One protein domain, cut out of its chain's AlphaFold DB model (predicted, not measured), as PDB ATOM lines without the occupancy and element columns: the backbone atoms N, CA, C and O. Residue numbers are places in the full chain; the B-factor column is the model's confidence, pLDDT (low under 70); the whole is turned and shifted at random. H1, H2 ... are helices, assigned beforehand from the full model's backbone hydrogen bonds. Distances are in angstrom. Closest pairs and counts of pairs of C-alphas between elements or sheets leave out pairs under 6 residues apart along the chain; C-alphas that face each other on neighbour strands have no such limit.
ATOM      1  N   GLY A   5     -12.212-104.984  39.761       70.31
ATOM      2  CA  GLY A   5     -11.490-104.947  41.036       70.31
ATOM      3  C   GLY A   5     -11.680-103.646  41.826       70.31
ATOM      4  O   GLY A   5     -11.799-103.692  43.051       70.31
ATOM      5  N   ASN A   6     -11.790-102.495  41.156       74.88
ATOM      6  CA  ASN A   6     -12.052-101.217  41.824       74.88
ATOM      7  C   ASN A   6     -13.482-101.150  42.375       74.88
ATOM      8  O   ASN A   6     -13.684-100.658  43.482       74.88
ATOM      9  N   ILE A   7     -14.459-101.685  41.638       81.31
ATOM     10  CA  ILE A   7     -15.861-101.738  42.080       81.31
ATOM     11  C   ILE A   7     -16.001-102.670  43.286       81.31
ATOM     12  O   ILE A   7     -16.580-102.275  44.297       81.31
ATOM     13  N   LEU A   8     -15.419-103.872  43.216       87.62
ATOM     14  CA  LEU A   8     -15.423-104.818  44.332       87.62
ATOM     15  C   LEU A   8     -14.754-104.220  45.576       87.62
ATOM     16  O   LEU A   8     -15.286-104.349  46.676       87.62
ATOM     17  N   SER A   9     -13.636-103.511  45.397       86.44
ATOM     18  CA  SER A   9     -12.967-102.798  46.489       86.44
ATOM     19  C   SER A   9     -13.885-101.745  47.111       86.44
ATOM     20  O   SER A   9     -14.042-101.729  48.328       86.44
ATOM     21  N   CYS A  10     -14.546-100.907  46.305       85.69
ATOM     22  CA  CYS A  10     -15.504 -99.923  46.814       85.69
ATOM     23  C   CYS A  10     -16.629-100.580  47.623       85.69
ATOM     24  O   CYS A  10     -16.941-100.098  48.706       85.69
ATOM     25  N   ILE A  11     -17.213-101.678  47.128       91.69
ATOM     26  CA  ILE A  11     -18.281-102.408  47.829       91.69
ATOM     27  C   ILE A  11     -17.764-102.971  49.156       91.69
ATOM     28  O   ILE A  11     -18.412-102.809  50.186       91.69
ATOM     29  N   LEU A  12     -16.582-103.589  49.157       95.44
ATOM     30  CA  LEU A  12     -15.993-104.165  50.362       95.44
ATOM     31  C   LEU A  12     -15.702-103.089  51.415       95.44
ATOM     32  O   LEU A  12     -16.100-103.237  52.567       95.44
ATOM     33  N   PHE A  13     -15.086-101.971  51.023       95.62
ATOM     34  CA  PHE A  13     -14.842-100.855  51.939       95.62
ATOM     35  C   PHE A  13     -16.133-100.148  52.367       95.62
ATOM     36  O   PHE A  13     -16.199 -99.653  53.488       95.62
ATOM     37  N   LEU A  14     -17.176-100.152  51.537       95.44
ATOM     38  CA  LEU A  14     -18.507 -99.688  51.928       95.44
ATOM     39  C   LEU A  14     -19.093-100.554  53.038       95.44
ATOM     40  O   LEU A  14     -19.517-100.015  54.059       95.44
ATOM     41  N   LEU A  15     -19.061-101.877  52.887       96.94
ATOM     42  CA  LEU A  15     -19.531-102.799  53.923       96.94
ATOM     43  C   LEU A  15     -18.705-102.677  55.210       96.94
ATOM     44  O   LEU A  15     -19.273-102.684  56.299       96.94
ATOM     45  N   LEU A  16     -17.385-102.502  55.096       96.69
ATOM     46  CA  LEU A  16     -16.513-102.274  56.251       96.69
ATOM     47  C   LEU A  16     -16.845-100.966  56.971       96.69
ATOM     48  O   LEU A  16     -17.037-100.981  58.182       96.69
ATOM     49  N   GLY A  17     -16.954 -99.848  56.247       96.31
ATOM     50  CA  GLY A  17     -17.327 -98.559  56.835       96.31
ATOM     51  C   GLY A  17     -18.699 -98.616  57.508       96.31
ATOM     52  O   GLY A  17     -18.863 -98.143  58.631       96.31
ATOM     53  N   PHE A  18     -19.661 -99.275  56.858       97.38
ATOM     54  CA  PHE A  18     -20.992 -99.501  57.411       97.38
ATOM     55  C   PHE A  18     -20.943-100.312  58.712       97.38
ATOM     56  O   PHE A  18     -21.527 -99.901  59.717       97.38
ATOM     57  N   GLY A  19     -20.235-101.445  58.701       96.38
ATOM     58  CA  GLY A  19     -20.102-102.344  59.846       96.38
ATOM     59  C   GLY A  19     -19.356-101.708  61.018       96.38
ATOM     60  O   GLY A  19     -19.810-101.815  62.155       96.38
ATOM     61  N   LEU A  20     -18.264-100.985  60.754       95.19
ATOM     62  CA  LEU A  20     -17.511-100.264  61.783       95.19
ATOM     63  C   LEU A  20     -18.391 -99.241  62.499       95.19
ATOM     64  O   LEU A  20     -18.447 -99.244  63.730       95.19
ATOM     65  N   GLN A  21     -19.134 -98.431  61.743       95.94
ATOM     66  CA  GLN A  21     -20.062 -97.482  62.344       95.94
ATOM     67  C   GLN A  21     -21.208 -98.182  63.083       95.94
ATOM     68  O   GLN A  21     -21.629 -97.719  64.139       95.94
ATOM     69  N   PHE A  22     -21.691 -99.319  62.578       93.44
ATOM     70  CA  PHE A  22     -22.760-100.079  63.225       93.44
ATOM     71  C   PHE A  22     -22.357-100.610  64.612       93.44
ATOM     72  O   PHE A  22     -23.168-100.609  65.545       93.44
ATOM     73  N   VAL A  23     -21.099-101.043  64.747       94.94
ATOM     74  CA  VAL A  23     -20.536-101.596  65.988       94.94
ATOM     75  C   VAL A  23     -20.117-100.495  66.960       94.94
ATOM     76  O   VAL A  23     -20.504-100.541  68.124       94.94
ATOM     77  N   ILE A  24     -19.333 -99.513  66.502       93.31
ATOM     78  CA  ILE A  24     -18.717 -98.504  67.379       93.31
ATOM     79  C   ILE A  24     -19.689 -97.361  67.686       93.31
ATOM     80  O   ILE A  24     -19.662 -96.819  68.788       93.31
ATOM     81  N   ARG A  25     -20.576 -97.031  66.736       90.62
ATOM     82  CA  ARG A  25     -21.629 -96.012  66.868       90.62
ATOM     83  C   ARG A  25     -21.088 -94.647  67.285       90.62
ATOM     84  O   ARG A  25     -21.609 -94.015  68.202       90.62
ATOM     85  N   TRP A  26     -20.029 -94.184  66.625       89.56
ATOM     86  CA  TRP A  26     -19.502 -92.853  66.910       89.56
ATOM     87  C   TRP A  26     -20.470 -91.760  66.435       89.56
ATOM     88  O   TRP A  26     -21.277 -91.969  65.522       89.56
ATOM     89  N   SER A  27     -20.377 -90.584  67.062       91.38
ATOM     90  CA  SER A  27     -21.235 -89.439  66.746       91.38
ATOM     91  C   SER A  27     -20.982 -88.906  65.328       91.38
ATOM     92  O   SER A  27     -19.885 -89.092  64.779       91.38
ATOM     93  N   PRO A  28     -21.942 -88.178  64.725       91.25
ATOM     94  CA  PRO A  28     -21.755 -87.534  63.425       91.25
ATOM     95  C   PRO A  28     -20.529 -86.613  63.358       91.25
ATOM     96  O   PRO A  28     -19.886 -86.522  62.314       91.25
ATOM     97  N   LEU A  29     -20.170 -85.966  64.475       90.56
ATOM     98  CA  LEU A  29     -18.974 -85.123  64.594       90.56
ATOM     99  C   LEU A  29     -17.680 -85.912  64.431       90.56
ATOM    100  O   LEU A  29     -16.810 -85.522  63.651       90.56
ATOM    101  N   ILE A  30     -17.577 -87.042  65.125       92.62
ATOM    102  CA  ILE A  30     -16.428 -87.933  64.996       92.62
ATOM    103  C   ILE A  30     -16.400 -88.521  63.584       92.62
ATOM    104  O   ILE A  30     -15.344 -88.529  62.953       92.62
ATOM    105  N   ASN A  31     -17.556 -88.932  63.049       94.75
ATOM    106  CA  ASN A  31     -17.652 -89.471  61.695       94.75
ATOM    107  C   ASN A  31     -17.168 -88.469  60.634       94.75
ATOM    108  O   ASN A  31     -16.444 -88.838  59.708       94.75
ATOM    109  N   LEU A  32     -17.521 -87.188  60.781       93.75
ATOM    110  CA  LEU A  32     -17.052 -86.121  59.903       93.75
ATOM    111  C   LEU A  32     -15.533 -85.953  59.986       93.75
ATOM    112  O   LEU A  32     -14.866 -85.968  58.951       93.75
ATOM    113  N   GLY A  33     -14.971 -85.860  61.195       94.56
ATOM    114  CA  GLY A  33     -13.522 -85.761  61.392       94.56
ATOM    115  C   GLY A  33     -12.765 -86.951  60.792       94.56
ATOM    116  O   GLY A  33     -11.806 -86.767  60.039       94.56
ATOM    117  N   LEU A  34     -13.246 -88.172  61.044       95.38
ATOM    118  CA  LEU A  34     -12.703 -89.391  60.444       95.38
ATOM    119  C   LEU A  34     -12.827 -89.369  58.920       95.38
ATOM    120  O   LEU A  34     -11.894 -89.774  58.236       95.38
ATOM    121  N   SER A  35     -13.921 -88.844  58.369       96.19
ATOM    122  CA  SER A  35     -14.100 -88.763  56.918       96.19
ATOM    123  C   SER A  35     -13.017 -87.917  56.250       96.19
ATOM    124  O   SER A  35     -12.467 -88.334  55.232       96.19
ATOM    125  N   PHE A  36     -12.643 -86.777  56.840       95.94
ATOM    126  CA  PHE A  36     -11.519 -85.971  56.351       95.94
ATOM    127  C   PHE A  36     -10.191 -86.729  56.434       95.94
ATOM    128  O   PHE A  36      -9.427 -86.739  55.466       95.94
ATOM    129  N   LEU A  37      -9.931 -87.408  57.556       95.94
ATOM    130  CA  LEU A  37      -8.714 -88.202  57.726       95.94
ATOM    131  C   LEU A  37      -8.624 -89.324  56.687       95.94
ATOM    132  O   LEU A  37      -7.588 -89.468  56.043       95.94
ATOM    133  N   LEU A  38      -9.708 -90.073  56.473       94.69
ATOM    134  CA  LEU A  38      -9.775 -91.164  55.499       94.69
ATOM    135  C   LEU A  38      -9.647 -90.652  54.061       94.69
ATOM    136  O   LEU A  38      -8.927 -91.248  53.257       94.69
ATOM    137  N   ALA A  39     -10.303 -89.532  53.735       93.38
ATOM    138  CA  ALA A  39     -10.184 -88.896  52.429       93.38
ATOM    139  C   ALA A  39      -8.735 -88.485  52.137       93.38
ATOM    140  O   ALA A  39      -8.294 -88.609  50.999       93.38
ATOM    141  N   LEU A  40      -7.959 -88.070  53.141       93.69
ATOM    142  CA  LEU A  40      -6.550 -87.701  52.978       93.69
ATOM    143  C   LEU A  40      -5.600 -88.906  52.992       93.69
ATOM    144  O   LEU A  40      -4.694 -88.964  52.160       93.69
ATOM    145  N   SER A  41      -5.829 -89.910  53.837       92.88
ATOM    146  CA  SER A  41      -4.877 -91.008  54.052       92.88
ATOM    147  C   SER A  41      -5.035 -92.196  53.100       92.88
ATOM    148  O   SER A  41      -4.040 -92.827  52.756       92.88
ATOM    149  N   LEU A  42      -6.249 -92.498  52.621       91.25
ATOM    150  CA  LEU A  42      -6.513 -93.755  51.901       91.25
ATOM    151  C   LEU A  42      -6.695 -93.606  50.389       91.25
ATOM    152  O   LEU A  42      -7.172 -92.572  49.935       91.25
ATOM    153  N   PRO A  43      -6.397 -94.636  49.578       89.88
ATOM    154  CA  PRO A  43      -6.693 -94.611  48.148       89.88
ATOM    155  C   PRO A  43      -8.159 -94.226  47.861       89.88
ATOM    156  O   PRO A  43      -9.039 -94.638  48.620       89.88
ATOM    157  N   PRO A  44      -8.461 -93.499  46.764       88.56
ATOM    158  CA  PRO A  44      -9.798 -92.943  46.537       88.56
ATOM    159  C   PRO A  44     -10.947 -93.961  46.588       88.56
ATOM    160  O   PRO A  44     -11.993 -93.687  47.169       88.56
ATOM    161  N   ALA A  45     -10.758 -95.157  46.025       87.44
ATOM    162  CA  ALA A  45     -11.774 -96.212  46.069       87.44
ATOM    163  C   ALA A  45     -12.083 -96.662  47.510       87.44
ATOM    164  O   ALA A  45     -13.239 -96.877  47.873       87.44
ATOM    165  N   TRP A  46     -11.048 -96.763  48.347       92.00
ATOM    166  CA  TRP A  46     -11.166 -97.221  49.729       92.00
ATOM    167  C   TRP A  46     -11.787 -96.137  50.605       92.00
ATOM    168  O   TRP A  46     -12.718 -96.413  51.361       92.00
ATOM    169  N   SER A  47     -11.311 -94.893  50.462       93.12
ATOM    170  CA  SER A  47     -11.857 -93.752  51.193       93.12
ATOM    171  C   SER A  47     -13.325 -93.533  50.843       93.12
ATOM    172  O   SER A  47     -14.135 -93.365  51.746       93.12
ATOM    173  N   MET A  48     -13.688 -93.591  49.556       92.19
ATOM    174  CA  MET A  48     -15.076 -93.439  49.116       92.19
ATOM    175  C   MET A  48     -15.980 -94.486  49.762       92.19
ATOM    176  O   MET A  48     -16.978 -94.117  50.379       92.19
ATOM    177  N   GLY A  49     -15.618 -95.770  49.638       93.88
ATOM    178  CA  GLY A  49     -16.388 -96.867  50.218       93.88
ATOM    179  C   GLY A  49     -16.583 -96.669  51.719       93.88
ATOM    180  O   GLY A  49     -17.719 -96.564  52.176       93.88
ATOM    181  N   MET A  50     -15.490 -96.523  52.475       95.50
ATOM    182  CA  MET A  50     -15.574 -96.402  53.933       95.50
ATOM    183  C   MET A  50     -16.362 -95.182  54.399       95.50
ATOM    184  O   MET A  50     -17.188 -95.309  55.300       95.50
ATOM    185  N   ILE A  51     -16.139 -94.016  53.787       96.31
ATOM    186  CA  ILE A  51     -16.834 -92.781  54.162       96.31
ATOM    187  C   ILE A  51     -18.333 -92.927  53.900       96.31
ATOM    188  O   ILE A  51     -19.130 -92.704  54.807       96.31
ATOM    189  N   ILE A  52     -18.728 -93.351  52.695       96.06
ATOM    190  CA  ILE A  52     -20.144 -93.512  52.337       96.06
ATOM    191  C   ILE A  52     -20.812 -94.556  53.236       96.06
ATOM    192  O   ILE A  52     -21.869 -94.284  53.799       96.06
ATOM    193  N   GLY A  53     -20.193 -95.725  53.412       96.44
ATOM    194  CA  GLY A  53     -20.727 -96.785  54.267       96.44
ATOM    195  C   GLY A  53     -20.933 -96.316  55.706       96.44
ATOM    196  O   GLY A  53     -22.003 -96.526  56.282       96.44
ATOM    197  N   SER A  54     -19.941 -95.611  56.257       96.62
ATOM    198  CA  SER A  54     -20.009 -95.034  57.599       96.62
ATOM    199  C   SER A  54     -21.118 -93.983  57.711       96.62
ATOM    200  O   SER A  54     -21.913 -94.030  58.643       96.62
ATOM    201  N   TRP A  55     -21.252 -93.065  56.747       96.00
ATOM    202  CA  TRP A  55     -22.322 -92.058  56.756       96.00
ATOM    203  C   TRP A  55     -23.721 -92.652  56.630       96.00
ATOM    204  O   TRP A  55     -24.610 -92.222  57.364       96.00
ATOM    205  N   ILE A  56     -23.917 -93.659  55.773       95.00
ATOM    206  CA  ILE A  56     -25.206 -94.353  55.649       95.00
ATOM    207  C   ILE A  56     -25.568 -95.023  56.982       95.00
ATOM    208  O   ILE A  56     -26.669 -94.829  57.497       95.00
ATOM    209  N   SER A  57     -24.633 -95.769  57.577       94.38
ATOM    210  CA  SER A  57     -24.832 -96.421  58.878       94.38
ATOM    211  C   SER A  57     -25.092 -95.403  59.999       94.38
ATOM    212  O   SER A  57     -25.976 -95.595  60.838       94.38
ATOM    213  N   CYS A  58     -24.382 -94.272  59.978       93.06
ATOM    214  CA  CYS A  58     -24.565 -93.158  60.905       93.06
ATOM    215  C   CYS A  58     -25.978 -92.579  60.786       93.06
ATOM    216  O   CYS A  58     -26.772 -92.707  61.711       93.06
ATOM    217  N   ALA A  59     -26.326 -92.024  59.627       91.50
ATOM    218  CA  ALA A  59     -27.535 -91.227  59.444       91.50
ATOM    219  C   ALA A  59     -28.846 -92.030  59.484       91.50
ATOM    220  O   ALA A  59     -29.884 -91.477  59.854       91.50
ATOM    221  N   PHE A  60     -28.827 -93.306  59.082       89.81
ATOM    222  CA  PHE A  60     -30.052 -94.101  58.935       89.81
ATOM    223  C   PHE A  60     -30.250 -95.172  60.010       89.81
ATOM    224  O   PHE A  60     -31.390 -95.580  60.218       89.81
ATOM    225  N   PHE A  61     -29.189 -95.627  60.687       88.62
ATOM    226  CA  PHE A  61     -29.277 -96.802  61.567       88.62
ATOM    227  C   PHE A  61     -28.796 -96.565  62.998       88.62
ATOM    228  O   PHE A  61     -29.354 -97.150  63.922       88.62
ATOM    229  N   THR A  62     -27.750 -95.761  63.194       87.38
ATOM    230  CA  THR A  62     -27.075 -95.661  64.502       87.38
ATOM    231  C   THR A  62     -27.259 -94.322  65.198       87.38
ATOM    232  O   THR A  62     -27.207 -94.279  66.424       87.38
ATOM    233  N   PHE A  63     -27.491 -93.244  64.450       85.44
ATOM    234  CA  PHE A  63     -27.717 -91.927  65.027       85.44
ATOM    235  C   PHE A  63     -29.035 -91.890  65.806       85.44
ATOM    236  O   PHE A  63     -30.107 -92.133  65.249       85.44
ATOM    237  N   ASN A  64     -28.945 -91.552  67.093       81.00
ATOM    238  CA  ASN A  64     -30.096 -91.355  67.961       81.00
ATOM    239  C   ASN A  64     -30.158 -89.886  68.421       81.00
ATOM    240  O   ASN A  64     -29.347 -89.483  69.260       81.00
ATOM    241  N   ILE A  77     -36.291 -71.936  65.648       66.62
ATOM    242  CA  ILE A  77     -35.379 -71.533  64.569       66.62
ATOM    243  C   ILE A  77     -34.733 -70.208  64.952       66.62
ATOM    244  O   ILE A  77     -35.402 -69.203  65.167       66.62
ATOM    245  N   THR A  78     -33.407 -70.202  64.978       80.31
ATOM    246  CA  THR A  78     -32.609 -68.978  65.066       80.31
ATOM    247  C   THR A  78     -31.649 -68.946  63.887       80.31
ATOM    248  O   THR A  78     -31.211 -69.998  63.414       80.31
ATOM    249  N   TRP A  79     -31.272 -67.748  63.438       79.00
ATOM    250  CA  TRP A  79     -30.269 -67.578  62.381       79.00
ATOM    251  C   TRP A  79     -28.962 -68.314  62.688       79.00
ATOM    252  O   TRP A  79     -28.366 -68.905  61.795       79.00
ATOM    253  N   ARG A  80     -28.572 -68.379  63.969       84.69
ATOM    254  CA  ARG A  80     -27.426 -69.170  64.433       84.69
ATOM    255  C   ARG A  80     -27.564 -70.655  64.090       84.69
ATOM    256  O   ARG A  80     -26.608 -71.252  63.615       84.69
ATOM    257  N   LYS A  81     -28.734 -71.260  64.316       81.50
ATOM    258  CA  LYS A  81     -28.974 -72.681  64.007       81.50
ATOM    259  C   LYS A  81     -29.012 -72.934  62.502       81.50
ATOM    260  O   LYS A  81     -28.433 -73.915  62.053       81.50
ATOM    261  N   ALA A  82     -29.618 -72.029  61.730       85.81
ATOM    262  CA  ALA A  82     -29.583 -72.100  60.269       85.81
ATOM    263  C   ALA A  82     -28.147 -72.015  59.732       85.81
ATOM    264  O   ALA A  82     -27.766 -72.811  58.881       85.81
ATOM    265  N   PHE A  83     -27.329 -71.118  60.287       87.81
ATOM    266  CA  PHE A  83     -25.916 -71.006  59.945       87.81
ATOM    267  C   PHE A  83     -25.121 -72.264  60.318       87.81
ATOM    268  O   PHE A  83     -24.347 -72.750  59.504       87.81
ATOM    269  N   LEU A  84     -25.327 -72.828  61.513       88.56
ATOM    270  CA  LEU A  84     -24.654 -74.067  61.926       88.56
ATOM    271  C   LEU A  84     -25.043 -75.255  61.038       88.56
ATOM    272  O   LEU A  84     -24.170 -76.014  60.628       88.56
ATOM    273  N   ALA A  85     -26.326 -75.391  60.698       88.50
ATOM    274  CA  ALA A  85     -26.792 -76.416  59.769       88.50
ATOM    275  C   ALA A  85     -26.207 -76.215  58.361       88.50
ATOM    276  O   ALA A  85     -25.811 -77.187  57.723       88.50
ATOM    277  N   ALA A  86     -26.092 -74.963  57.904       91.50
ATOM    278  CA  ALA A  86     -25.460 -74.633  56.631       91.50
ATOM    279  C   ALA A  86     -23.964 -74.949  56.630       91.50
ATOM    280  O   ALA A  86     -23.460 -75.522  55.670       91.50
ATOM    281  N   LEU A  87     -23.260 -74.622  57.716       91.56
ATOM    282  CA  LEU A  87     -21.853 -74.959  57.891       91.56
ATOM    283  C   LEU A  87     -21.663 -76.476  57.853       91.56
ATOM    284  O   LEU A  87     -20.769 -76.963  57.169       91.56
ATOM    285  N   TRP A  88     -22.544 -77.220  58.526       89.31
ATOM    286  CA  TRP A  88     -22.530 -78.678  58.547       89.31
ATOM    287  C   TRP A  88     -22.663 -79.276  57.148       89.31
ATOM    288  O   TRP A  88     -21.799 -80.035  56.716       89.31
ATOM    289  N   THR A  89     -23.684 -78.887  56.388       90.62
ATOM    290  CA  THR A  89     -23.859 -79.357  55.005       90.62
ATOM    291  C   THR A  89     -22.730 -78.879  54.090       90.62
ATOM    292  O   THR A  89     -22.263 -79.643  53.248       90.62
ATOM    293  N   PHE A  90     -22.187 -77.680  54.320       92.00
ATOM    294  CA  PHE A  90     -21.035 -77.169  53.575       92.00
ATOM    295  C   PHE A  90     -19.752 -77.974  53.832       92.00
ATOM    296  O   PHE A  90     -18.918 -78.107  52.936       92.00
ATOM    297  N   THR A  91     -19.584 -78.589  55.010       92.12
ATOM    298  CA  THR A  91     -18.441 -79.492  55.238       92.12
ATOM    299  C   THR A  91     -18.469 -80.725  54.332       92.12
ATOM    300  O   THR A  91     -17.406 -81.176  53.908       92.12
ATOM    301  N   GLY A  92     -19.653 -81.225  53.957       90.69
ATOM    302  CA  GLY A  92     -19.797 -82.300  52.969       90.69
ATOM    303  C   GLY A  92     -19.304 -81.885  51.579       90.69
ATOM    304  O   GLY A  92     -18.595 -82.642  50.908       90.69
ATOM    305  N   PHE A  93     -19.583 -80.641  51.185       90.75
ATOM    306  CA  PHE A  93     -19.039 -80.051  49.964       90.75
ATOM    307  C   PHE A  93     -17.506 -79.934  50.018       90.75
ATOM    308  O   PHE A  93     -16.822 -80.387  49.100       90.75
ATOM    309  N   LEU A  94     -16.936 -79.427  51.118       93.50
ATOM    310  CA  LEU A  94     -15.477 -79.353  51.300       93.50
ATOM    311  C   LEU A  94     -14.806 -80.734  51.256       93.50
ATOM    312  O   LEU A  94     -13.772 -80.904  50.607       93.50
ATOM    313  N   LEU A  95     -15.404 -81.736  51.902       94.62
ATOM    314  CA  LEU A  95     -14.929 -83.118  51.864       94.62
ATOM    315  C   LEU A  95     -14.925 -83.668  50.429       94.62
ATOM    316  O   LEU A  95     -13.965 -84.317  50.010       94.62
ATOM    317  N   THR A  96     -15.964 -83.355  49.651       91.69
ATOM    318  CA  THR A  96     -16.051 -83.715  48.230       91.69
ATOM    319  C   THR A  96     -14.949 -83.045  47.413       91.69
ATOM    320  O   THR A  96     -14.344 -83.699  46.566       91.69
ATOM    321  N   LEU A  97     -14.627 -81.774  47.674       91.88
ATOM    322  CA  LEU A  97     -13.524 -81.093  46.987       91.88
ATOM    323  C   LEU A  97     -12.174 -81.763  47.261       91.88
ATOM    324  O   LEU A  97     -11.396 -81.955  46.327       91.88
ATOM    325  N   ILE A  98     -11.906 -82.168  48.507       93.06
ATOM    326  CA  ILE A  98     -10.689 -82.920  48.861       93.06
ATOM    327  C   ILE A  98     -10.656 -84.258  48.121       93.06
ATOM    328  O   ILE A  98      -9.629 -84.640  47.556       93.06
ATOM    329  N   PHE A  99     -11.788 -84.958  48.083       91.56
ATOM    330  CA  PHE A  99     -11.908 -86.223  47.372       91.56
ATOM    331  C   PHE A  99     -11.671 -86.063  45.860       91.56
ATOM    332  O   PHE A  99     -10.880 -86.803  45.273       91.56
ATOM    333  N   LEU A 100     -12.280 -85.053  45.232       90.56
ATOM    334  CA  LEU A 100     -12.094 -84.730  43.817       90.56
ATOM    335  C   LEU A 100     -10.643 -84.336  43.511       90.56
ATOM    336  O   LEU A 100     -10.075 -84.791  42.516       90.56
ATOM    337  N   TRP A 101     -10.027 -83.523  44.371       90.94
ATOM    338  CA  TRP A 101      -8.615 -83.158  44.269       90.94
ATOM    339  C   TRP A 101      -7.722 -84.401  44.294       90.94
ATOM    340  O   TRP A 101      -6.859 -84.563  43.429       90.94
ATOM    341  N   LYS A 102      -7.995 -85.337  45.207       89.38
ATOM    342  CA  LYS A 102      -7.260 -86.599  45.300       89.38
ATOM    343  C   LYS A 102      -7.451 -87.487  44.076       89.38
ATOM    344  O   LYS A 102      -6.477 -88.030  43.556       89.38
ATOM    345  N   LEU A 103      -8.682 -87.610  43.578       88.12
ATOM    346  CA  LEU A 103      -8.954 -88.325  42.333       88.12
ATOM    347  C   LEU A 103      -8.179 -87.710  41.161       88.12
ATOM    348  O   LEU A 103      -7.610 -88.446  40.356       88.12
ATOM    349  N   LYS A 104      -8.113 -86.375  41.084       88.12
ATOM    350  CA  LYS A 104      -7.379 -85.654  40.037       88.12
ATOM    351  C   LYS A 104      -5.874 -85.917  40.105       88.12
ATOM    352  O   LYS A 104      -5.286 -86.203  39.068       88.12
ATOM    353  N   ILE A 105      -5.272 -85.864  41.294       88.12
ATOM    354  CA  ILE A 105      -3.836 -86.134  41.477       88.12
ATOM    355  C   ILE A 105      -3.491 -87.594  41.192       88.12
ATOM    356  O   ILE A 105      -2.428 -87.864  40.645       88.12
ATOM    357  N   SER A 106      -4.385 -88.533  41.516       82.69
ATOM    358  CA  SER A 106      -4.122 -89.959  41.297       82.69
ATOM    359  C   SER A 106      -3.879 -90.320  39.828       82.69
ATOM    360  O   SER A 106      -3.257 -91.340  39.564       82.69
ATOM    361  N   GLY A 107      -4.396 -89.528  38.876       77.50
ATOM    362  CA  GLY A 107      -4.252 -89.761  37.432       77.50
ATOM    363  C   GLY A 107      -4.911 -91.044  36.903       77.50
ATOM    364  O   GLY A 107      -4.865 -91.308  35.707       77.50
ATOM    365  N   ASN A 108      -5.557 -91.827  37.770       72.31
ATOM    366  CA  ASN A 108      -5.993 -93.196  37.476       72.31
ATOM    367  C   ASN A 108      -7.346 -93.292  36.750       72.31
ATOM    368  O   ASN A 108      -7.765 -94.382  36.354       72.31
ATOM    369  N   LEU A 109      -8.065 -92.176  36.605       78.75
ATOM    370  CA  LEU A 109      -9.398 -92.130  36.010       78.75
ATOM    371  C   LEU A 109      -9.492 -91.027  34.958       78.75
ATOM    372  O   LEU A 109      -9.000 -89.914  35.148       78.75
ATOM    373  N   GLU A 110     -10.187 -91.350  33.871       83.62
ATOM    374  CA  GLU A 110     -10.599 -90.393  32.847       83.62
ATOM    375  C   GLU A 110     -11.529 -89.318  33.436       83.62
ATOM    376  O   GLU A 110     -12.089 -89.476  34.526       83.62
ATOM    377  N   LEU A 111     -11.712 -88.220  32.695       84.62
ATOM    378  CA  LEU A 111     -12.484 -87.055  33.136       84.62
ATOM    379  C   LEU A 111     -13.911 -87.427  33.574       84.62
ATOM    380  O   LEU A 111     -14.309 -87.117  34.695       84.62
ATOM    381  N   LEU A 112     -14.649 -88.134  32.713       84.62
ATOM    382  CA  LEU A 112     -16.064 -88.439  32.927       84.62
ATOM    383  C   LEU A 112     -16.299 -89.374  34.135       84.62
ATOM    384  O   LEU A 112     -17.082 -89.006  35.012       84.62
ATOM    385  N   PRO A 113     -15.616 -90.532  34.276       85.44
ATOM    386  CA  PRO A 113     -15.778 -91.382  35.458       85.44
ATOM    387  C   PRO A 113     -15.408 -90.678  36.766       85.44
ATOM    388  O   PRO A 113     -16.031 -90.924  37.798       85.44
ATOM    389  N   ARG A 114     -14.405 -89.793  36.727       85.38
ATOM    390  CA  ARG A 114     -13.987 -89.006  37.889       85.38
ATOM    391  C   ARG A 114     -15.090 -88.060  38.354       85.38
ATOM    392  O   ARG A 114     -15.348 -87.978  39.552       85.38
ATOM    393  N   GLU A 115     -15.729 -87.355  37.425       85.00
ATOM    394  CA  GLU A 115     -16.833 -86.447  37.742       85.00
ATOM    395  C   GLU A 115     -18.038 -87.212  38.283       85.00
ATOM    396  O   GLU A 115     -18.545 -86.854  39.342       85.00
ATOM    397  N   ILE A 116     -18.436 -88.316  37.640       86.75
ATOM    398  CA  ILE A 116     -19.539 -89.167  38.116       86.75
ATOM    399  C   ILE A 116     -19.285 -89.638  39.555       86.75
ATOM    400  O   ILE A 116     -20.185 -89.588  40.394       86.75
ATOM    401  N   MET A 117     -18.057 -90.063  39.863       87.75
ATOM    402  CA  MET A 117     -17.685 -90.533  41.199       87.75
ATOM    403  C   MET A 117     -17.756 -89.411  42.243       87.75
ATOM    404  O   MET A 117     -18.273 -89.631  43.336       87.75
ATOM    405  N   ALA A 118     -17.290 -88.206  41.906       87.69
ATOM    406  CA  ALA A 118     -17.341 -87.054  42.802       87.69
ATOM    407  C   ALA A 118     -18.778 -86.565  43.045       87.69
ATOM    408  O   ALA A 118     -19.145 -86.313  44.189       87.69
ATOM    409  N   TRP A 119     -19.608 -86.502  42.001       89.31
ATOM    410  CA  TRP A 119     -21.025 -86.151  42.129       89.31
ATOM    411  C   TRP A 119     -21.798 -87.178  42.956       89.31
ATOM    412  O   TRP A 119     -22.577 -86.805  43.827       89.31
ATOM    413  N   SER A 120     -21.537 -88.471  42.739       90.88
ATOM    414  CA  SER A 120     -22.147 -89.548  43.528       90.88
ATOM    415  C   SER A 120     -21.739 -89.466  44.999       90.88
ATOM    416  O   SER A 120     -22.572 -89.637  45.887       90.88
ATOM    417  N   PHE A 121     -20.461 -89.176  45.262       92.75
ATOM    418  CA  PHE A 121     -19.949 -88.976  46.613       92.75
ATOM    419  C   PHE A 121     -20.623 -87.783  47.301       92.75
ATOM    420  O   PHE A 121     -21.135 -87.942  48.408       92.75
ATOM    421  N   LEU A 122     -20.689 -86.628  46.627       92.75
ATOM    422  CA  LEU A 122     -21.360 -85.431  47.141       92.75
ATOM    423  C   LEU A 122     -22.814 -85.725  47.497       92.75
ATOM    424  O   LEU A 122     -23.231 -85.484  48.625       92.75
ATOM    425  N   PHE A 123     -23.561 -86.293  46.551       91.31
ATOM    426  CA  PHE A 123     -24.983 -86.575  46.713       91.31
ATOM    427  C   PHE A 123     -25.259 -87.494  47.909       91.31
ATOM    428  O   PHE A 123     -26.139 -87.216  48.720       91.31
ATOM    429  N   LEU A 124     -24.481 -88.573  48.057       93.50
ATOM    430  CA  LEU A 124     -24.656 -89.526  49.155       93.50
ATOM    431  C   LEU A 124     -24.302 -88.918  50.515       93.50
ATOM    432  O   LEU A 124     -25.043 -89.119  51.479       93.50
ATOM    433  N   VAL A 125     -23.202 -88.163  50.600       93.12
ATOM    434  CA  VAL A 125     -22.820 -87.479  51.841       93.12
ATOM    435  C   VAL A 125     -23.857 -86.417  52.202       93.12
ATOM    436  O   VAL A 125     -24.304 -86.382  53.347       93.12
ATOM    437  N   GLU A 126     -24.303 -85.601  51.244       91.38
ATOM    438  CA  GLU A 126     -25.328 -84.589  51.496       91.38
ATOM    439  C   GLU A 126     -26.632 -85.213  51.986       91.38
ATOM    440  O   GLU A 126     -27.129 -84.787  53.024       91.38
ATOM    441  N   ILE A 127     -27.146 -86.267  51.343       92.94
ATOM    442  CA  ILE A 127     -28.345 -86.969  51.829       92.94
ATOM    443  C   ILE A 127     -28.199 -87.376  53.299       92.94
ATOM    444  O   ILE A 127     -29.125 -87.175  54.085       92.94
ATOM    445  N   CYS A 128     -27.040 -87.911  53.689       93.81
ATOM    446  CA  CYS A 128     -26.790 -88.325  55.068       93.81
ATOM    447  C   CYS A 128     -26.752 -87.129  56.035       93.81
ATOM    448  O   CYS A 128     -27.352 -87.184  57.110       93.81
ATOM    449  N   LEU A 129     -26.101 -86.026  55.653       92.62
ATOM    450  CA  LEU A 129     -26.051 -84.804  56.463       92.62
ATOM    451  C   LEU A 129     -27.447 -84.188  56.626       92.62
ATOM    452  O   LEU A 129     -27.850 -83.844  57.737       92.62
ATOM    453  N   TYR A 130     -28.212 -84.106  55.537       92.38
ATOM    454  CA  TYR A 130     -29.584 -83.609  55.538       92.38
ATOM    455  C   TYR A 130     -30.526 -84.503  56.349       92.38
ATOM    456  O   TYR A 130     -31.405 -83.987  57.039       92.38
ATOM    457  N   ARG A 131     -30.317 -85.825  56.332       91.12
ATOM    458  CA  ARG A 131     -31.036 -86.778  57.189       91.12
ATOM    459  C   ARG A 131     -30.765 -86.525  58.673       91.12
ATOM    460  O   ARG A 131     -31.701 -86.489  59.461       91.12
ATOM    461  N   ILE A 132     -29.512 -86.306  59.064       89.62
ATOM    462  CA  ILE A 132     -29.166 -86.000  60.461       89.62
ATOM    463  C   ILE A 132     -29.797 -84.672  60.896       89.62
ATOM    464  O   ILE A 132     -30.414 -84.595  61.956       89.62
ATOM    465  N   ILE A 133     -29.723 -83.641  60.049       89.31
ATOM    466  CA  ILE A 133     -30.350 -82.342  60.332       89.31
ATOM    467  C   ILE A 133     -31.872 -82.478  60.451       89.31
ATOM    468  O   ILE A 133     -32.469 -81.875  61.343       89.31
ATOM    469  N   SER A 134     -32.517 -83.270  59.591       88.00
ATOM    470  CA  SER A 134     -33.970 -83.454  59.647       88.00
ATOM    471  C   SER A 134     -34.418 -84.201  60.907       88.00
ATOM    472  O   SER A 134     -35.488 -83.891  61.431       88.00
ATOM    473  N   LEU A 135     -33.600 -85.117  61.435       85.44
ATOM    474  CA  LEU A 135     -33.842 -85.796  62.714       85.44
ATOM    475  C   LEU A 135     -33.667 -84.872  63.931       85.44
ATOM    476  O   LEU A 135     -34.307 -85.086  64.955       85.44
ATOM    477  N   LEU A 136     -32.844 -83.826  63.815       83.69
ATOM    478  CA  LEU A 136     -32.630 -82.814  64.861       83.69
ATOM    479  C   LEU A 136     -33.642 -81.651  64.817       83.69
ATOM    480  O   LEU A 136     -33.754 -80.889  65.779       83.69
ATOM    481  N   ALA A 137     -34.367 -81.491  63.705       81.62
ATOM    482  CA  ALA A 137     -35.286 -80.379  63.469       81.62
ATOM    483  C   ALA A 137     -36.760 -80.833  63.434       81.62
ATOM    484  O   ALA A 137     -37.110 -81.723  62.648       81.62
ATOM    485  N   PRO A 138     -37.670 -80.169  64.175       79.00
ATOM    486  CA  PRO A 138     -39.106 -80.414  64.059       79.00
ATOM    487  C   PRO A 138     -39.600 -80.188  62.627       79.00
ATOM    488  O   PRO A 138     -39.148 -79.265  61.945       79.00
ATOM    489  N   ARG A 139     -40.574 -80.984  62.172       80.12
ATOM    490  CA  ARG A 139     -41.043 -80.970  60.773       80.12
ATOM    491  C   ARG A 139     -41.474 -79.599  60.267       80.12
ATOM    492  O   ARG A 139     -41.048 -79.189  59.191       80.12
ATOM    493  N   PHE A 140     -42.251 -78.872  61.069       81.00
ATOM    494  CA  PHE A 140     -42.734 -77.530  60.733       81.00
ATOM    495  C   PHE A 140     -41.600 -76.519  60.504       81.00
ATOM    496  O   PHE A 140     -41.784 -75.527  59.803       81.00
ATOM    497  N   TYR A 141     -40.412 -76.785  61.052       83.56
ATOM    498  CA  TYR A 141     -39.244 -75.920  60.943       83.56
ATOM    499  C   TYR A 141     -38.282 -76.307  59.815       83.56
ATOM    500  O   TYR A 141     -37.375 -75.536  59.507       83.56
ATOM    501  N   ARG A 142     -38.485 -77.446  59.143       87.31
ATOM    502  CA  ARG A 142     -37.565 -77.930  58.100       87.31
ATOM    503  C   ARG A 142     -37.570 -77.068  56.842       87.31
ATOM    504  O   ARG A 142     -36.502 -76.779  56.319       87.31
ATOM    505  N   ILE A 143     -38.737 -76.613  56.380       89.50
ATOM    506  CA  ILE A 143     -38.822 -75.748  55.191       89.50
ATOM    507  C   ILE A 143     -38.125 -74.396  55.443       89.50
ATOM    508  O   ILE A 143     -37.211 -74.063  54.684       89.50
ATOM    509  N   PRO A 144     -38.443 -73.642  56.522       89.81
ATOM    510  CA  PRO A 144     -37.729 -72.398  56.813       89.81
ATOM    511  C   PRO A 144     -36.229 -72.603  57.063       89.81
ATOM    512  O   PRO A 144     -35.418 -71.785  56.628       89.81
ATOM    513  N   LEU A 145     -35.840 -73.706  57.717       89.94
ATOM    514  CA  LEU A 145     -34.433 -74.067  57.894       89.94
ATOM    515  C   LEU A 145     -33.740 -74.302  56.543       89.94
ATOM    516  O   LEU A 145     -32.635 -73.805  56.340       89.94
ATOM    517  N   GLY A 146     -34.398 -74.992  55.609       91.62
ATOM    518  CA  GLY A 146     -33.891 -75.237  54.259       91.62
ATOM    519  C   GLY A 146     -33.628 -73.955  53.476       91.62
ATOM    520  O   GLY A 146     -32.583 -73.841  52.839       91.62
ATOM    521  N   TYR A 147     -34.513 -72.957  53.583       92.88
ATOM    522  CA  TYR A 147     -34.274 -71.640  52.987       92.88
ATOM    523  C   TYR A 147     -33.070 -70.936  53.618       92.88
ATOM    524  O   TYR A 147     -32.235 -70.392  52.899       92.88
ATOM    525  N   GLY A 148     -32.940 -70.989  54.948       91.69
ATOM    526  CA  GLY A 148     -31.770 -70.448  55.642       91.69
ATOM    527  C   GLY A 148     -30.466 -71.095  55.167       91.69
ATOM    528  O   GLY A 148     -29.516 -70.388  54.834       91.69
ATOM    529  N   ILE A 149     -30.438 -72.429  55.066       93.56
ATOM    530  CA  ILE A 149     -29.282 -73.183  54.559       93.56
ATOM    531  C   ILE A 149     -28.949 -72.777  53.120       93.56
ATOM    532  O   ILE A 149     -27.791 -72.491  52.830       93.56
ATOM    533  N   ALA A 150     -29.948 -72.683  52.238       93.38
ATOM    534  CA  ALA A 150     -29.763 -72.257  50.850       93.38
ATOM    535  C   ALA A 150     -29.123 -70.871  50.724       93.38
ATOM    536  O   ALA A 150     -28.175 -70.703  49.958       93.38
ATOM    537  N   VAL A 151     -29.594 -69.894  51.504       93.62
ATOM    538  CA  VAL A 151     -29.020 -68.542  51.506       93.62
ATOM    539  C   VAL A 151     -27.568 -68.575  51.980       93.62
ATOM    540  O   VAL A 151     -26.701 -68.003  51.323       93.62
ATOM    541  N   PHE A 152     -27.268 -69.270  53.080       94.75
ATOM    542  CA  PHE A 152     -25.897 -69.352  53.583       94.75
ATOM    543  C   PHE A 152     -24.957 -70.096  52.628       94.75
ATOM    544  O   PHE A 152     -23.842 -69.632  52.414       94.75
ATOM    545  N   HIS A 153     -25.396 -71.190  52.004       93.69
ATOM    546  CA  HIS A 153     -24.623 -71.875  50.963       93.69
ATOM    547  C   HIS A 153     -24.346 -70.982  49.766       93.69
ATOM    548  O   HIS A 153     -23.209 -70.922  49.303       93.69
ATOM    549  N   PHE A 154     -25.354 -70.246  49.295       94.12
ATOM    550  CA  PHE A 154     -25.161 -69.284  48.220       94.12
ATOM    551  C   PHE A 154     -24.121 -68.230  48.604       94.12
ATOM    552  O   PHE A 154     -23.209 -67.982  47.825       94.12
ATOM    553  N   LEU A 155     -24.196 -67.663  49.814       93.25
ATOM    554  CA  LEU A 155     -23.211 -66.693  50.304       93.25
ATOM    555  C   LEU A 155     -21.796 -67.286  50.387       93.25
ATOM    556  O   LEU A 155     -20.838 -66.622  49.996       93.25
ATOM    557  N   MET A 156     -21.657 -68.534  50.843       93.19
ATOM    558  CA  MET A 156     -20.367 -69.237  50.902       93.19
ATOM    559  C   MET A 156     -19.776 -69.494  49.506       93.19
ATOM    560  O   MET A 156     -18.559 -69.455  49.340       93.19
ATOM    561  N   LEU A 157     -20.621 -69.726  48.496       91.06
ATOM    562  CA  LEU A 157     -20.209 -69.970  47.109       91.06
ATOM    563  C   LEU A 157     -20.164 -68.698  46.250       91.06
ATOM    564  O   LEU A 157     -19.653 -68.733  45.130       91.06
ATOM    565  N   PHE A 158     -20.679 -67.574  46.754       90.50
ATOM    566  CA  PHE A 158     -20.929 -66.372  45.964       90.50
ATOM    567  C   PHE A 158     -19.671 -65.874  45.259       90.50
ATOM    568  O   PHE A 158     -19.704 -65.608  44.063       90.50
ATOM    569  N   TYR A 159     -18.541 -65.832  45.970       88.31
ATOM    570  CA  TYR A 159     -17.263 -65.405  45.401       88.31
ATOM    571  C   TYR A 159     -16.825 -66.254  44.194       88.31
ATOM    572  O   TYR A 159     -16.250 -65.724  43.247       88.31
ATOM    573  N   TRP A 160     -17.124 -67.556  44.188       87.62
ATOM    574  CA  TRP A 160     -16.794 -68.446  43.069       87.62
ATOM    575  C   TRP A 160     -17.765 -68.343  41.897       87.62
ATOM    576  O   TRP A 160     -17.361 -68.562  40.756       87.62
ATOM    577  N   ILE A 161     -19.030 -68.017  42.158       90.00
ATOM    578  CA  ILE A 161     -20.075 -67.966  41.127       90.00
ATOM    579  C   ILE A 161     -20.146 -66.578  40.478       90.00
ATOM    580  O   ILE A 161     -20.412 -66.473  39.283       90.00
ATOM    581  N   PHE A 162     -19.848 -65.516  41.227       87.88
ATOM    582  CA  PHE A 162     -19.969 -64.132  40.771       87.88
ATOM    583  C   PHE A 162     -19.252 -63.823  39.437       87.88
ATOM    584  O   PHE A 162     -19.865 -63.160  38.595       87.88
ATOM    585  N   PRO A 163     -18.029 -64.333  39.159       93.50
ATOM    586  CA  PRO A 163     -17.344 -64.097  37.881       93.50
ATOM    587  C   PRO A 163     -18.095 -64.612  36.643       93.50
ATOM    588  O   PRO A 163     -17.835 -64.156  35.535       93.50
ATOM    589  N   TRP A 164     -19.032 -65.545  36.820       91.38
ATOM    590  CA  TRP A 164     -19.819 -66.147  35.742       91.38
ATOM    591  C   TRP A 164     -21.099 -65.362  35.413       91.38
ATOM    592  O   TRP A 164     -21.876 -65.765  34.547       91.38
ATOM    593  N   GLY A 165     -21.326 -64.233  36.091       92.62
ATOM    594  CA  GLY A 165     -22.414 -63.302  35.815       92.62
ATOM    595  C   GLY A 165     -23.627 -63.442  36.739       92.62
ATOM    596  O   GLY A 165     -23.856 -64.451  37.415       92.62
ATOM    597  N   ILE A 166     -24.440 -62.382  36.758       91.38
ATOM    598  CA  ILE A 166     -25.573 -62.250  37.682       91.38
ATOM    599  C   ILE A 166     -26.704 -63.243  37.391       91.38
ATOM    600  O   ILE A 166     -27.335 -63.737  38.321       91.38
ATOM    601  N   TRP A 167     -26.917 -63.598  36.120       94.19
ATOM    602  CA  TRP A 167     -27.937 -64.571  35.720       94.19
ATOM    603  C   TRP A 167     -27.633 -65.971  36.249       94.19
ATOM    604  O   TRP A 167     -28.504 -66.593  36.852       94.19
ATOM    605  N   LEU A 168     -26.389 -66.444  36.094       92.88
ATOM    606  CA  LEU A 168     -25.990 -67.743  36.636       92.88
ATOM    607  C   LEU A 168     -26.061 -67.740  38.166       92.88
ATOM    608  O   LEU A 168     -26.585 -68.680  38.756       92.88
ATOM    609  N   SER A 169     -25.614 -66.655  38.800       92.00
ATOM    610  CA  SER A 169     -25.730 -66.476  40.251       92.00
ATOM    611  C   SER A 169     -27.189 -66.580  40.721       92.00
ATOM    612  O   SER A 169     -27.483 -67.302  41.672       92.00
ATOM    613  N   GLY A 170     -28.119 -65.930  40.013       92.88
ATOM    614  CA  GLY A 170     -29.554 -66.017  40.288       92.88
ATOM    615  C   GLY A 170     -30.122 -67.429  40.115       92.88
ATOM    616  O   GLY A 170     -30.879 -67.889  40.968       92.88
ATOM    617  N   LEU A 171     -29.718 -68.151  39.062       95.50
ATOM    618  CA  LEU A 171     -30.130 -69.542  38.837       95.50
ATOM    619  C   LEU A 171     -29.609 -70.488  39.922       95.50
ATOM    620  O   LEU A 171     -30.350 -71.366  40.365       95.50
ATOM    621  N   VAL A 172     -28.369 -70.306  40.387       93.25
ATOM    622  CA  VAL A 172     -27.818 -71.112  41.485       93.25
ATOM    623  C   VAL A 172     -28.570 -70.837  42.784       93.25
ATOM    624  O   VAL A 172     -28.972 -71.785  43.454       93.25
ATOM    625  N   LEU A 173     -28.831 -69.568  43.113       94.31
ATOM    626  CA  LEU A 173     -29.636 -69.220  44.284       94.31
ATOM    627  C   LEU A 173     -31.032 -69.855  44.212       94.31
ATOM    628  O   LEU A 173     -31.463 -70.490  45.171       94.31
ATOM    629  N   LEU A 174     -31.718 -69.731  43.072       95.62
ATOM    630  CA  LEU A 174     -33.046 -70.315  42.875       95.62
ATOM    631  C   LEU A 174     -33.015 -71.843  43.023       95.62
ATOM    632  O   LEU A 174     -33.882 -72.418  43.676       95.62
ATOM    633  N   SER A 175     -31.990 -72.491  42.470       94.19
ATOM    634  CA  SER A 175     -31.809 -73.941  42.572       94.19
ATOM    635  C   SER A 175     -31.607 -74.377  44.022       94.19
ATOM    636  O   SER A 175     -32.285 -75.289  44.483       94.19
ATOM    637  N   LEU A 176     -30.746 -73.687  44.778       92.88
ATOM    638  CA  LEU A 176     -30.524 -73.966  46.200       92.88
ATOM    639  C   LEU A 176     -31.793 -73.746  47.035       92.88
ATOM    640  O   LEU A 176     -32.102 -74.558  47.908       92.88
ATOM    641  N   LEU A 177     -32.554 -72.685  46.744       94.69
ATOM    642  CA  LEU A 177     -33.820 -72.377  47.416       94.69
ATOM    643  C   LEU A 177     -34.905 -73.433  47.168       94.69
ATOM    644  O   LEU A 177     -35.807 -73.565  47.989       94.69
ATOM    645  N   ILE A 178     -34.828 -74.185  46.070       94.00
ATOM    646  CA  ILE A 178     -35.750 -75.285  45.770       94.00
ATOM    647  C   ILE A 178     -35.223 -76.598  46.360       94.00
ATOM    648  O   ILE A 178     -35.942 -77.292  47.078       94.00
ATOM    649  N   VAL A 179     -33.962 -76.939  46.085       91.81
ATOM    650  CA  VAL A 179     -33.383 -78.248  46.411       91.81
ATOM    651  C   VAL A 179     -33.238 -78.449  47.919       91.81
ATOM    652  O   VAL A 179     -33.651 -79.491  48.418       91.81
ATOM    653  N   ASN A 180     -32.720 -77.470  48.670       91.06
ATOM    654  CA  ASN A 180     -32.417 -77.668  50.094       91.06
ATOM    655  C   ASN A 180     -33.673 -77.919  50.956       91.06
ATOM    656  O   ASN A 180     -33.670 -78.874  51.742       91.06
ATOM    657  N   PRO A 181     -34.772 -77.141  50.826       90.75
ATOM    658  CA  PRO A 181     -36.016 -77.453  51.527       90.75
ATOM    659  C   PRO A 181     -36.611 -78.797  51.105       90.75
ATOM    660  O   PRO A 181     -37.041 -79.563  51.967       90.75
ATOM    661  N   LEU A 182     -36.615 -79.105  49.800       90.44
ATOM    662  CA  LEU A 182     -37.133 -80.380  49.302       90.44
ATOM    663  C   LEU A 182     -36.345 -81.556  49.871       90.44
ATOM    664  O   LEU A 182     -36.954 -82.518  50.329       90.44
ATOM    665  N   LEU A 183     -35.016 -81.462  49.912       89.69
ATOM    666  CA  LEU A 183     -34.150 -82.506  50.444       89.69
ATOM    667  C   LEU A 183     -34.411 -82.734  51.939       89.69
ATOM    668  O   LEU A 183     -34.619 -83.876  52.336       89.69
ATOM    669  N   LEU A 184     -34.507 -81.671  52.754       88.19
ATOM    670  CA  LEU A 184     -34.827 -81.779  54.191       88.19
ATOM    671  C   LEU A 184     -36.168 -82.466  54.471       88.19
ATOM    672  O   LEU A 184     -36.315 -83.144  55.490       88.19
ATOM    673  N   VAL A 185     -37.158 -82.262  53.603       86.81
ATOM    674  CA  VAL A 185     -38.465 -82.915  53.723       86.81
ATOM    675  C   VAL A 185     -38.388 -84.354  53.209       86.81
ATOM    676  O   VAL A 185     -38.855 -85.266  53.888       86.81
ATOM    677  N   ALA A 186     -37.761 -84.570  52.050       86.19
ATOM    678  CA  ALA A 186     -37.721 -85.848  51.346       86.19
ATOM    679  C   ALA A 186     -36.993 -86.946  52.124       86.19
ATOM    680  O   ALA A 186     -37.480 -88.075  52.192       86.19
ATOM    681  N   VAL A 187     -35.871 -86.613  52.771       84.06
ATOM    682  CA  VAL A 187     -35.059 -87.583  53.525       84.06
ATOM    683  C   VAL A 187     -35.773 -88.166  54.754       84.06
ATOM    684  O   VAL A 187     -35.223 -89.055  55.396       84.06
ATOM    685  N   ASP A 188     -36.981 -87.704  55.103       71.69
ATOM    686  CA  ASP A 188     -37.772 -88.207  56.239       71.69
ATOM    687  C   ASP A 188     -39.158 -88.768  55.884       71.69
ATOM    688  O   ASP A 188     -39.910 -89.170  56.772       71.69
ATOM    689  N   ILE A 189     -39.502 -88.868  54.597       61.34
ATOM    690  CA  ILE A 189     -40.848 -89.293  54.165       61.34
ATOM    691  C   ILE A 189     -41.190 -90.735  54.602       61.34
ATOM    692  O   ILE A 189     -42.366 -91.049  54.780       61.34
ATOM    693  N   GLN A 190     -40.200 -91.603  54.851       48.84
ATOM    694  CA  GLN A 190     -40.434 -93.033  55.120       48.84
ATOM    695  C   GLN A 190     -40.381 -93.485  56.594       48.84
ATOM    696  O   GLN A 190     -40.706 -94.636  56.866       48.84
ATOM    697  N   PHE A 191     -40.080 -92.621  57.571       50.84
ATOM    698  CA  PHE A 191     -40.005 -93.021  58.999       50.84
ATOM    699  C   PHE A 191     -41.196 -92.509  59.832       50.84
ATOM    700  O   PHE A 191     -41.100 -92.158  61.007       50.84
ATOM    701  N   ASN A 192     -42.354 -92.449  59.182       42.94
ATOM    702  CA  ASN A 192     -43.465 -91.559  59.494       42.94
ATOM    703  C   ASN A 192     -44.468 -92.084  60.549       42.94
ATOM    704  O   ASN A 192     -45.674 -91.963  60.361       42.94
TER     705      ASN A 192
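Overview. This is residues 5 to 64 and 77 to 192 of the 201 residues of an uncharacterized protein of Firmicutes bacterium (UniProt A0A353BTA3). What is the shape? H2, H3, H4 and H5 make an up-and-down bundle, each running against the one before it; H1 packs on H3 at one side, and at the other the hairpin of H6 and H7 slants to H4 and H5. How large is it? The printed part is compact and all helix, 176 residues with seven named helices, H1 to H7 in chain order, a radius of gyration of the C-alphas of 16.6 A and spans of 43 by 41 by 25 A.

Arrangement. What does H1 touch? H1, residues 5 to 24, touches H3, residues 44 to 62, the same way at 35.5 degrees, only just steep; their closest C-alphas, Leu 14 and Gly 49, are 3.9 A apart. Which hairpins follow? H2, residues 28 to 41, forms one with H3, closest C-alphas Ala 39 and Ser 47, 5.3 A; H4, residues 79 to 106, with H5, residues 111 to 136, Thr 96 and Leu 122, 5.7 A; H6, residues 139 to 164, with H7, residues 166 to 186, Gly 146 and Pro 181, 4.1 A. H6 touches H4 with residues 145 to 153 alone, at a steep tilt of 49 degrees, closest C-alphas Ile 149 and Ala 86, 4.6 A. Are the backbones complete? O i to N i+4 pairs are within hydrogen-bond range throughout H1, H2 and H5, and in 14 of 15 in H3, 22 of 24 in H4, 16 of 22 in H6 and 16 of 17 in H7.

Along the chain. Where are the anchors? H1 begins at C-alpha 5 (-11.490, -104.947, 41.036), and H7 ends at C-alpha 186 (-37.721, -85.848, 51.346). Which are long? H4 measures 40.4 A, H5 37.8 A and H6, with a kink of 67 degrees near residue 158, 36.0 A.

Size, cuts and confidence. Is there a cut? Residues 65 to 76 are not printed, and C-alphas 64 and 77 are 20.8 A apart; the links printed whole are tight. Where is confidence low? Residues 77 and 189 to 192 are under 70.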